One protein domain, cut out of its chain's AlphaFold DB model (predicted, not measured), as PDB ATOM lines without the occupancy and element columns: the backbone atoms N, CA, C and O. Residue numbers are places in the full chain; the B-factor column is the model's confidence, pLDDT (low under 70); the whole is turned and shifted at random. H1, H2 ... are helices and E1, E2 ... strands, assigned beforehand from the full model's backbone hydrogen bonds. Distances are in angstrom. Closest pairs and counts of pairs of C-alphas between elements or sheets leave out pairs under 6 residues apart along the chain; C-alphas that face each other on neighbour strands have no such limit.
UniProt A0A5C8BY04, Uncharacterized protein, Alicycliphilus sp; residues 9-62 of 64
ATOM      1  N   ARG A   9      47.845   1.244  25.883       88.62
ATOM      2  CA  ARG A   9      46.534   1.014  26.489       88.62
ATOM      3  C   ARG A   9      46.709   0.338  27.831       88.62
ATOM      4  O   ARG A   9      47.325  -0.719  27.909       88.62
ATOM      5  N   TYR A  10      46.081   0.898  28.847       89.88
ATOM      6  CA  TYR A  10      45.964   0.327  30.175       89.88
ATOM      7  C   TYR A  10      44.510  -0.020  30.479       89.88
ATOM      8  O   TYR A  10      43.579   0.647  30.023       89.88
ATOM      9  N   ARG A  11      44.332  -1.081  31.257       89.88
ATOM     10  CA  ARG A  11      43.087  -1.499  31.890       89.88
ATOM     11  C   ARG A  11      43.158  -1.056  33.342       89.88
ATOM     12  O   ARG A  11      44.090  -1.444  34.039       89.88
ATOM     13  N   VAL A  12      42.218  -0.228  33.771       89.00
ATOM     14  CA  VAL A  12      42.125   0.270  35.141       89.00
ATOM     15  C   VAL A  12      40.835  -0.252  35.745       89.00
ATOM     16  O   VAL A  12      39.755   0.037  35.235       89.00
ATOM     17  N   TRP A  13      40.947  -1.047  36.799       88.06
ATOM     18  CA  TRP A  13      39.800  -1.523  37.565       88.06
ATOM     19  C   TRP A  13      39.392  -0.487  38.620       88.06
ATOM     20  O   TRP A  13      40.253   0.256  39.095       88.06
ATOM     21  N   PRO A  14      38.122  -0.494  39.061       80.94
ATOM     22  CA  PRO A  14      37.631   0.403  40.115       80.94
ATOM     23  C   PRO A  14      38.325   0.191  41.472       80.94
ATOM     24  O   PRO A  14      38.326   1.076  42.320       80.94
ATOM     25  N   ASP A  15      38.964  -0.965  41.674       83.38
ATOM     26  CA  ASP A  15      39.798  -1.245  42.854       83.38
ATOM     27  C   ASP A  15      41.145  -0.484  42.830       83.38
ATOM     28  O   ASP A  15      41.895  -0.485  43.801       83.38
ATOM     29  N   GLY A  16      41.475   0.180  41.714       82.44
ATOM     30  CA  GLY A  16      42.746   0.882  41.507       82.44
ATOM     31  C   GLY A  16      43.853   0.008  40.909       82.44
ATOM     32  O   GLY A  16      44.986   0.463  40.760       82.44
ATOM     33  N   THR A  17      43.536  -1.234  40.533       87.38
ATOM     34  CA  THR A  17      44.461  -2.102  39.789       87.38
ATOM     35  C   THR A  17      44.657  -1.556  38.373       87.38
ATOM     36  O   THR A  17      43.681  -1.227  37.701       87.38
ATOM     37  N   VAL A  18      45.905  -1.494  37.905       88.88
ATOM     38  CA  VAL A  18      46.268  -1.078  36.541       88.88
ATOM     39  C   VAL A  18      47.019  -2.216  35.857       88.88
ATOM     40  O   VAL A  18      47.912  -2.808  36.451       88.88
ATOM     41  N   GLN A  19      46.661  -2.530  34.611       86.44
ATOM     42  CA  GLN A  19      47.351  -3.529  33.791       86.44
ATOM     43  C   GLN A  19      47.563  -2.994  32.378       86.44
ATOM     44  O   GLN A  19      46.618  -2.522  31.743       86.44
ATOM     45  N   ALA A  20      48.774  -3.113  31.839       86.88
ATOM     46  CA  ALA A  20      49.017  -2.807  30.434       86.88
ATOM     47  C   ALA A  20      48.332  -3.847  29.532       86.88
ATOM     48  O   ALA A  20      48.450  -5.053  29.730       86.88
ATOM     49  N   VAL A  21      47.636  -3.402  28.487       83.06
ATOM     50  CA  VAL A  21      47.036  -4.296  27.482       83.06
ATOM     51  C   VAL A  21      48.112  -5.102  26.754       83.06
ATOM     52  O   VAL A  21      47.854  -6.234  26.354       83.06
ATOM     53  N   GLU A  22      49.317  -4.546  26.623       81.31
ATOM     54  CA  GLU A  22      50.476  -5.242  26.059       81.31
ATOM     55  C   GLU A  22      50.967  -6.404  26.933       81.31
ATOM     56  O   GLU A  22      51.611  -7.315  26.422       81.31
ATOM     57  N   GLU A  23      50.624  -6.420  28.225       76.50
ATOM     58  CA  GLU A  23      50.992  -7.507  29.137       76.50
ATOM     59  C   GLU A  23      50.213  -8.805  28.851       76.50
ATOM     60  O   GLU A  23      50.628  -9.891  29.253       76.50
ATOM     61  N   GLY A  24      49.100  -8.715  28.113       81.31
ATOM     62  CA  GLY A  24      48.353  -9.875  27.638       81.31
ATOM     63  C   GLY A  24      46.837  -9.725  27.741       81.31
ATOM     64  O   GLY A  24      46.270  -8.629  27.672       81.31
ATOM     65  N   ALA A  25      46.147 -10.857  27.865       80.38
ATOM     66  CA  ALA A  25      44.699 -10.886  28.055       80.38
ATOM     67  C   ALA A  25      44.305 -10.336  29.436       80.38
ATOM     68  O   ALA A  25      45.092 -10.386  30.380       80.38
ATOM     69  N   ALA A  26      43.080  -9.816  29.552       77.88
ATOM     70  CA  ALA A  26      42.541  -9.420  30.847       77.88
ATOM     71  C   ALA A  26      42.491 -10.637  31.784       77.88
ATOM     72  O   ALA A  26      42.271 -11.767  31.333       77.88
ATOM     73  N   TYR A  27      42.695 -10.412  33.082       73.31
ATOM     74  CA  TYR A  27      42.589 -11.474  34.072       73.31
ATOM     75  C   TYR A  27      41.173 -12.055  34.057       73.31
ATOM     76  O   TYR A  27      40.222 -11.394  34.453       73.31
ATOM     77  N   THR A  28      41.035 -13.312  33.634       75.62
ATOM     78  CA  THR A  28      39.745 -14.022  33.530       75.62
ATOM     79  C   THR A  28      39.016 -14.192  34.863       75.62
ATOM     80  O   THR A  28      37.836 -14.527  34.877       75.62
ATOM     81  N   TRP A  29      39.717 -13.989  35.978       77.12
ATOM     82  CA  TRP A  29      39.185 -14.031  37.339       77.12
ATOM     83  C   TRP A  29      38.842 -12.641  37.900       77.12
ATOM     84  O   TRP A  29      38.252 -12.561  38.976       77.12
ATOM     85  N   MET A  30      39.195 -11.559  37.198       76.44
ATOM     86  CA  MET A  30      38.757 -10.203  37.533       76.44
ATOM     87  C   MET A  30      37.512  -9.830  36.727       76.44
ATOM     88  O   MET A  30      37.271 -10.354  35.640       76.44
ATOM     89  N   SER A  31      36.718  -8.908  37.272       71.31
ATOM     90  CA  SER A  31      35.549  -8.365  36.579       71.31
ATOM     91  C   SER A  31      35.967  -7.709  35.254       71.31
ATOM     92  O   SER A  31      37.004  -7.046  35.201       71.31
ATOM     93  N   ASP A  32      35.151  -7.846  34.203       76.62
ATOM     94  CA  ASP A  32      35.356  -7.148  32.915       76.62
ATOM     95  C   ASP A  32      35.061  -5.635  33.016       76.62
ATOM     96  O   ASP A  32      35.245  -4.887  32.061       76.62
ATOM     97  N   ASP A  33      34.657  -5.172  34.203       81.50
ATOM     98  CA  ASP A  33      34.327  -3.783  34.544       81.50
ATOM     99  C   ASP A  33      35.568  -2.877  34.683       81.50
ATOM    100  O   ASP A  33      35.682  -2.047  35.580       81.50
ATOM    101  N   TYR A  34      36.566  -3.071  33.823       85.50
ATOM    102  CA  TYR A  34      37.751  -2.224  33.770       85.50
ATOM    103  C   TYR A  34      37.595  -1.126  32.719       85.50
ATOM    104  O   TYR A  34      37.163  -1.351  31.584       85.50
ATOM    105  N   MET A  35      38.050   0.078  33.048       86.25
ATOM    106  CA  MET A  35      38.182   1.155  32.079       86.25
ATOM    107  C   MET A  35      39.450   0.994  31.256       86.25
ATOM    108  O   MET A  35      40.532   0.724  31.770       86.25
ATOM    109  N   ARG A  36      39.326   1.205  29.947       88.38
ATOM    110  CA  ARG A  36      40.466   1.226  29.030       88.38
ATOM    111  C   ARG A  36      40.879   2.671  28.796       88.38
ATOM    112  O   ARG A  36      40.073   3.476  28.325       88.38
ATOM    113  N   VAL A  37      42.122   2.987  29.122       88.19
ATOM    114  CA  VAL A  37      42.691   4.332  28.995       88.19
ATOM    115  C   VAL A  37      44.026   4.256  28.268       88.19
ATOM    116  O   VAL A  37      44.776   3.300  28.430       88.19
ATOM    117  N   GLU A  38      44.309   5.244  27.432       89.75
ATOM    118  CA  GLU A  38      45.589   5.376  26.734       89.75
ATOM    119  C   GLU A  38      46.449   6.351  27.528       89.75
ATOM    120  O   GLU A  38      46.025   7.475  27.792       89.75
ATOM    121  N   ALA A  39      47.620   5.899  27.962       87.56
ATOM    122  CA  ALA A  39      48.520   6.702  28.771       87.56
ATOM    123  C   ALA A  39      49.972   6.334  28.489       87.56
ATOM    124  O   ALA A  39      50.274   5.269  27.953       87.56
ATOM    125  N   THR A  40      50.887   7.206  28.887       87.12
ATOM    126  CA  THR A  40      52.326   6.924  28.795       87.12
ATOM    127  C   THR A  40      52.829   6.084  29.972       87.12
ATOM    128  O   THR A  40      53.908   5.501  29.922       87.12
ATOM    129  N   SER A  41      52.058   6.000  31.060       86.44
ATOM    130  CA  SER A  41      52.428   5.298  32.293       86.44
ATOM    131  C   SER A  41      51.197   4.875  33.093       86.44
ATOM    132  O   SER A  41      50.150   5.518  33.021       86.44
ATOM    133  N   GLU A  42      51.349   3.857  33.938       87.44
ATOM    134  CA  GLU A  42      50.285   3.336  34.811       87.44
ATOM    135  C   GLU A  42      49.697   4.417  35.734       87.44
ATOM    136  O   GLU A  42      48.486   4.516  35.916       87.44
ATOM    137  N   ASN A  43      50.550   5.294  36.270       87.94
ATOM    138  CA  ASN A  43      50.131   6.385  37.154       87.94
ATOM    139  C   ASN A  43      49.334   7.485  36.423       87.94
ATOM    140  O   ASN A  43      48.545   8.211  37.032       87.94
ATOM    141  N   GLU A  44      49.561   7.643  35.119       87.62
ATOM    142  CA  GLU A  44      48.784   8.547  34.270       87.62
ATOM    143  C   GLU A  44      47.456   7.897  33.871       87.62
ATOM    144  O   GLU A  44      46.411   8.534  33.989       87.62
ATOM    145  N   ALA A  45      47.475   6.603  33.539       88.88
ATOM    146  CA  ALA A  45      46.275   5.804  33.315       88.88
ATOM    147  C   ALA A  45      45.315   5.858  34.511       88.88
ATOM    148  O   ALA A  45      44.135   6.164  34.335       88.88
ATOM    149  N   LEU A  46      45.823   5.640  35.728       88.19
ATOM    150  CA  LEU A  46      45.026   5.718  36.952       88.19
ATOM    151  C   LEU A  46      44.403   7.109  37.131       88.19
ATOM    152  O   LEU A  46      43.216   7.224  37.422       88.19
ATOM    153  N   ARG A  47      45.173   8.181  36.898       88.38
ATOM    154  CA  ARG A  47      44.657   9.558  36.966       88.38
ATOM    155  C   ARG A  47      43.538   9.814  35.957       88.38
ATOM    156  O   ARG A  47      42.543  10.433  36.323       88.38
ATOM    157  N   ILE A  48      43.683   9.343  34.718       88.56
ATOM    158  CA  ILE A  48      42.662   9.496  33.669       88.56
ATOM    159  C   ILE A  48      41.397   8.709  34.027       88.56
ATOM    160  O   ILE A  48      40.291   9.226  33.862       88.56
ATOM    161  N   ALA A  49      41.546   7.481  34.531       87.56
ATOM    162  CA  ALA A  49      40.421   6.656  34.966       87.56
ATOM    163  C   ALA A  49      39.649   7.324  36.114       87.56
ATOM    164  O   ALA A  49      38.453   7.559  35.974       87.56
ATOM    165  N   LEU A  50      40.347   7.762  37.168       84.62
ATOM    166  CA  LEU A  50      39.743   8.476  38.299       84.62
ATOM    167  C   LEU A  50      39.058   9.781  37.870       84.62
ATOM    168  O   LEU A  50      37.995  10.126  38.383       84.62
ATOM    169  N   GLN A  51      39.652  10.519  36.928       85.06
ATOM    170  CA  GLN A  51      39.043  11.727  36.374       85.06
ATOM    171  C   GLN A  51      37.725  11.397  35.660       85.06
ATOM    172  O   GLN A  51      36.716  12.044  35.933       85.06
ATOM    173  N   ARG A  52      37.713  10.363  34.811       81.69
ATOM    174  CA  ARG A  52      36.508   9.902  34.106       81.69
ATOM    175  C   ARG A  52      35.434   9.380  35.054       81.69
ATOM    176  O   ARG A  52      34.267   9.703  34.858       81.69
ATOM    177  N   GLU A  53      35.805   8.613  36.076       77.69
ATOM    178  CA  GLU A  53      34.875   8.153  37.113       77.69
ATOM    179  C   GLU A  53      34.258   9.330  37.871       77.69
ATOM    180  O   GLU A  53      33.042   9.390  38.042       77.69
ATOM    181  N   ALA A  54      35.069  10.320  38.255       74.62
ATOM    182  CA  ALA A  54      34.585  11.523  38.923       74.62
ATOM    183  C   ALA A  54      33.656  12.367  38.031       74.62
ATOM    184  O   ALA A  54      32.703  12.972  38.527       74.62
ATOM    185  N   GLU A  55      33.913  12.429  36.722       69.38
ATOM    186  CA  GLU A  55      33.014  13.077  35.761       69.38
ATOM    187  C   GLU A  55      31.695  12.315  35.604       69.38
ATOM    188  O   GLU A  55      30.637  12.943  35.569       69.38
ATOM    189  N   ASN A  56      31.748  10.982  35.575       64.38
ATOM    190  CA  ASN A  56      30.570  10.125  35.493       64.38
ATOM    191  C   ASN A  56      29.684  10.280  36.745       64.38
ATOM    192  O   ASN A  56      28.497  10.582  36.639       64.38
ATOM    193  N   TYR A  57      30.290  10.258  37.937       58.62
ATOM    194  CA  TYR A  57      29.592  10.466  39.209       58.62
ATOM    195  C   TYR A  57      28.917  11.849  39.308       58.62
ATOM    196  O   TYR A  57      27.826  11.997  39.855       58.62
ATOM    197  N   LYS A  58      29.539  12.891  38.738       58.44
ATOM    198  CA  LYS A  58      28.957  14.245  38.665       58.44
ATOM    199  C   LYS A  58      27.803  14.375  37.668       58.44
ATOM    200  O   LYS A  58      27.094  15.386  37.708       58.44
ATOM    201  N   TYR A  59      27.668  13.436  36.737       53.78
ATOM    202  CA  TYR A  59      26.570  13.413  35.777       53.78
ATOM    203  C   TYR A  59      25.333  12.741  36.379       53.78
ATOM    204  O   TYR A  59      24.231  13.261  36.217       53.78
ATOM    205  N   ASP A  60      25.534  11.671  37.149       51.25
ATOM    206  CA  ASP A  60      24.463  10.948  37.844       51.25
ATOM    207  C   ASP A  60      23.802  11.813  38.935       51.25
ATOM    208  O   ASP A  60      22.583  11.946  38.987       51.25
ATOM    209  N   ALA A  61      24.604  12.564  39.702       53.72
ATOM    210  CA  ALA A  61      24.120  13.472  40.753       53.72
ATOM    211  C   ALA A  61      23.362  14.725  40.247       53.72
ATOM    212  O   ALA A  61      22.939  15.557  41.047       53.72
ATOM    213  N   ARG A  62      23.235  14.924  38.927       51.69
ATOM    214  CA  ARG A  62      22.432  16.011  38.326       51.69
ATOM    215  C   ARG A  62      21.117  15.525  37.716       51.69
ATOM    216  O   ARG A  62      20.406  16.327  37.115       51.69
TER     217      ARG A  62
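AT A GLANCE: This is residues 9 to 62 of the 64 residues of an uncharacterized protein of Alicycliphilus sp (UniProt A0A5C8BY04). A small three-stranded sheet has one long helix, H1, slanting over one face, and residues 54 to 62, of which 54 to 60 belong to H1, stick out past the sheet as an arm. A long loop, residues 21 to 34, swings out between the two edge strands, E2 and E3. The 54 printed residues include three named strands and one named helix, in the order E1, E2, E3, H1; the sheet's order is E2, E1, E3, all antiparallel, and the class is mixed, helices and strands. The whole is only just compact, close to loose, with a radius of gyration of the C-alphas of 11.6 A, and spans 38 by 25 by 13 A.

HOW THE PARTS SIT: The inner strand E1, residues 9 to 12, is antiparallel to E3, residues 35 to 39, at 136 degrees, with N 10 and O 37 2.8 A apart, within hydrogen-bond range. E1 and E2, residues 18 to 20, form a hairpin, antiparallel at 157 degrees, with N 11 and O 19 2.7 A apart, within hydrogen-bond range. E2 and E3 are apart. H1, residues 42 to 60, is on the sheet in two layers, a helix on one face of a sheet, at a height over the sheet of 8.2 A. It lies over E3 and, only just, with 3 of its C-alphas, over E1, slantwise to the strands at 43 degrees to E3 on the local plane. The closest C-alphas of E3 and H1, those of Ala 39 and Ala 45, are 5.1 A apart. In H1 every O i to N i+4 pair is within hydrogen-bond range.

IN THESE COORDINATES: E1 begins at C-alpha 9 (46.534, 1.014, 26.489) and is 9.7 A long, E2 6.9 A and E3 12.2 A. H1 is 27.1 A long and ends at C-alpha 60 (24.463, 10.948, 37.844).

THE WHOLE: The two C-alphas farthest apart, those of Gly 24 and Arg 62, are 38.2 A apart. The printed part has no cut, and the link from E2 to E3 is long. Residues 54 to 62 stand free, and residues 55 to 62 have pLDDT under 70.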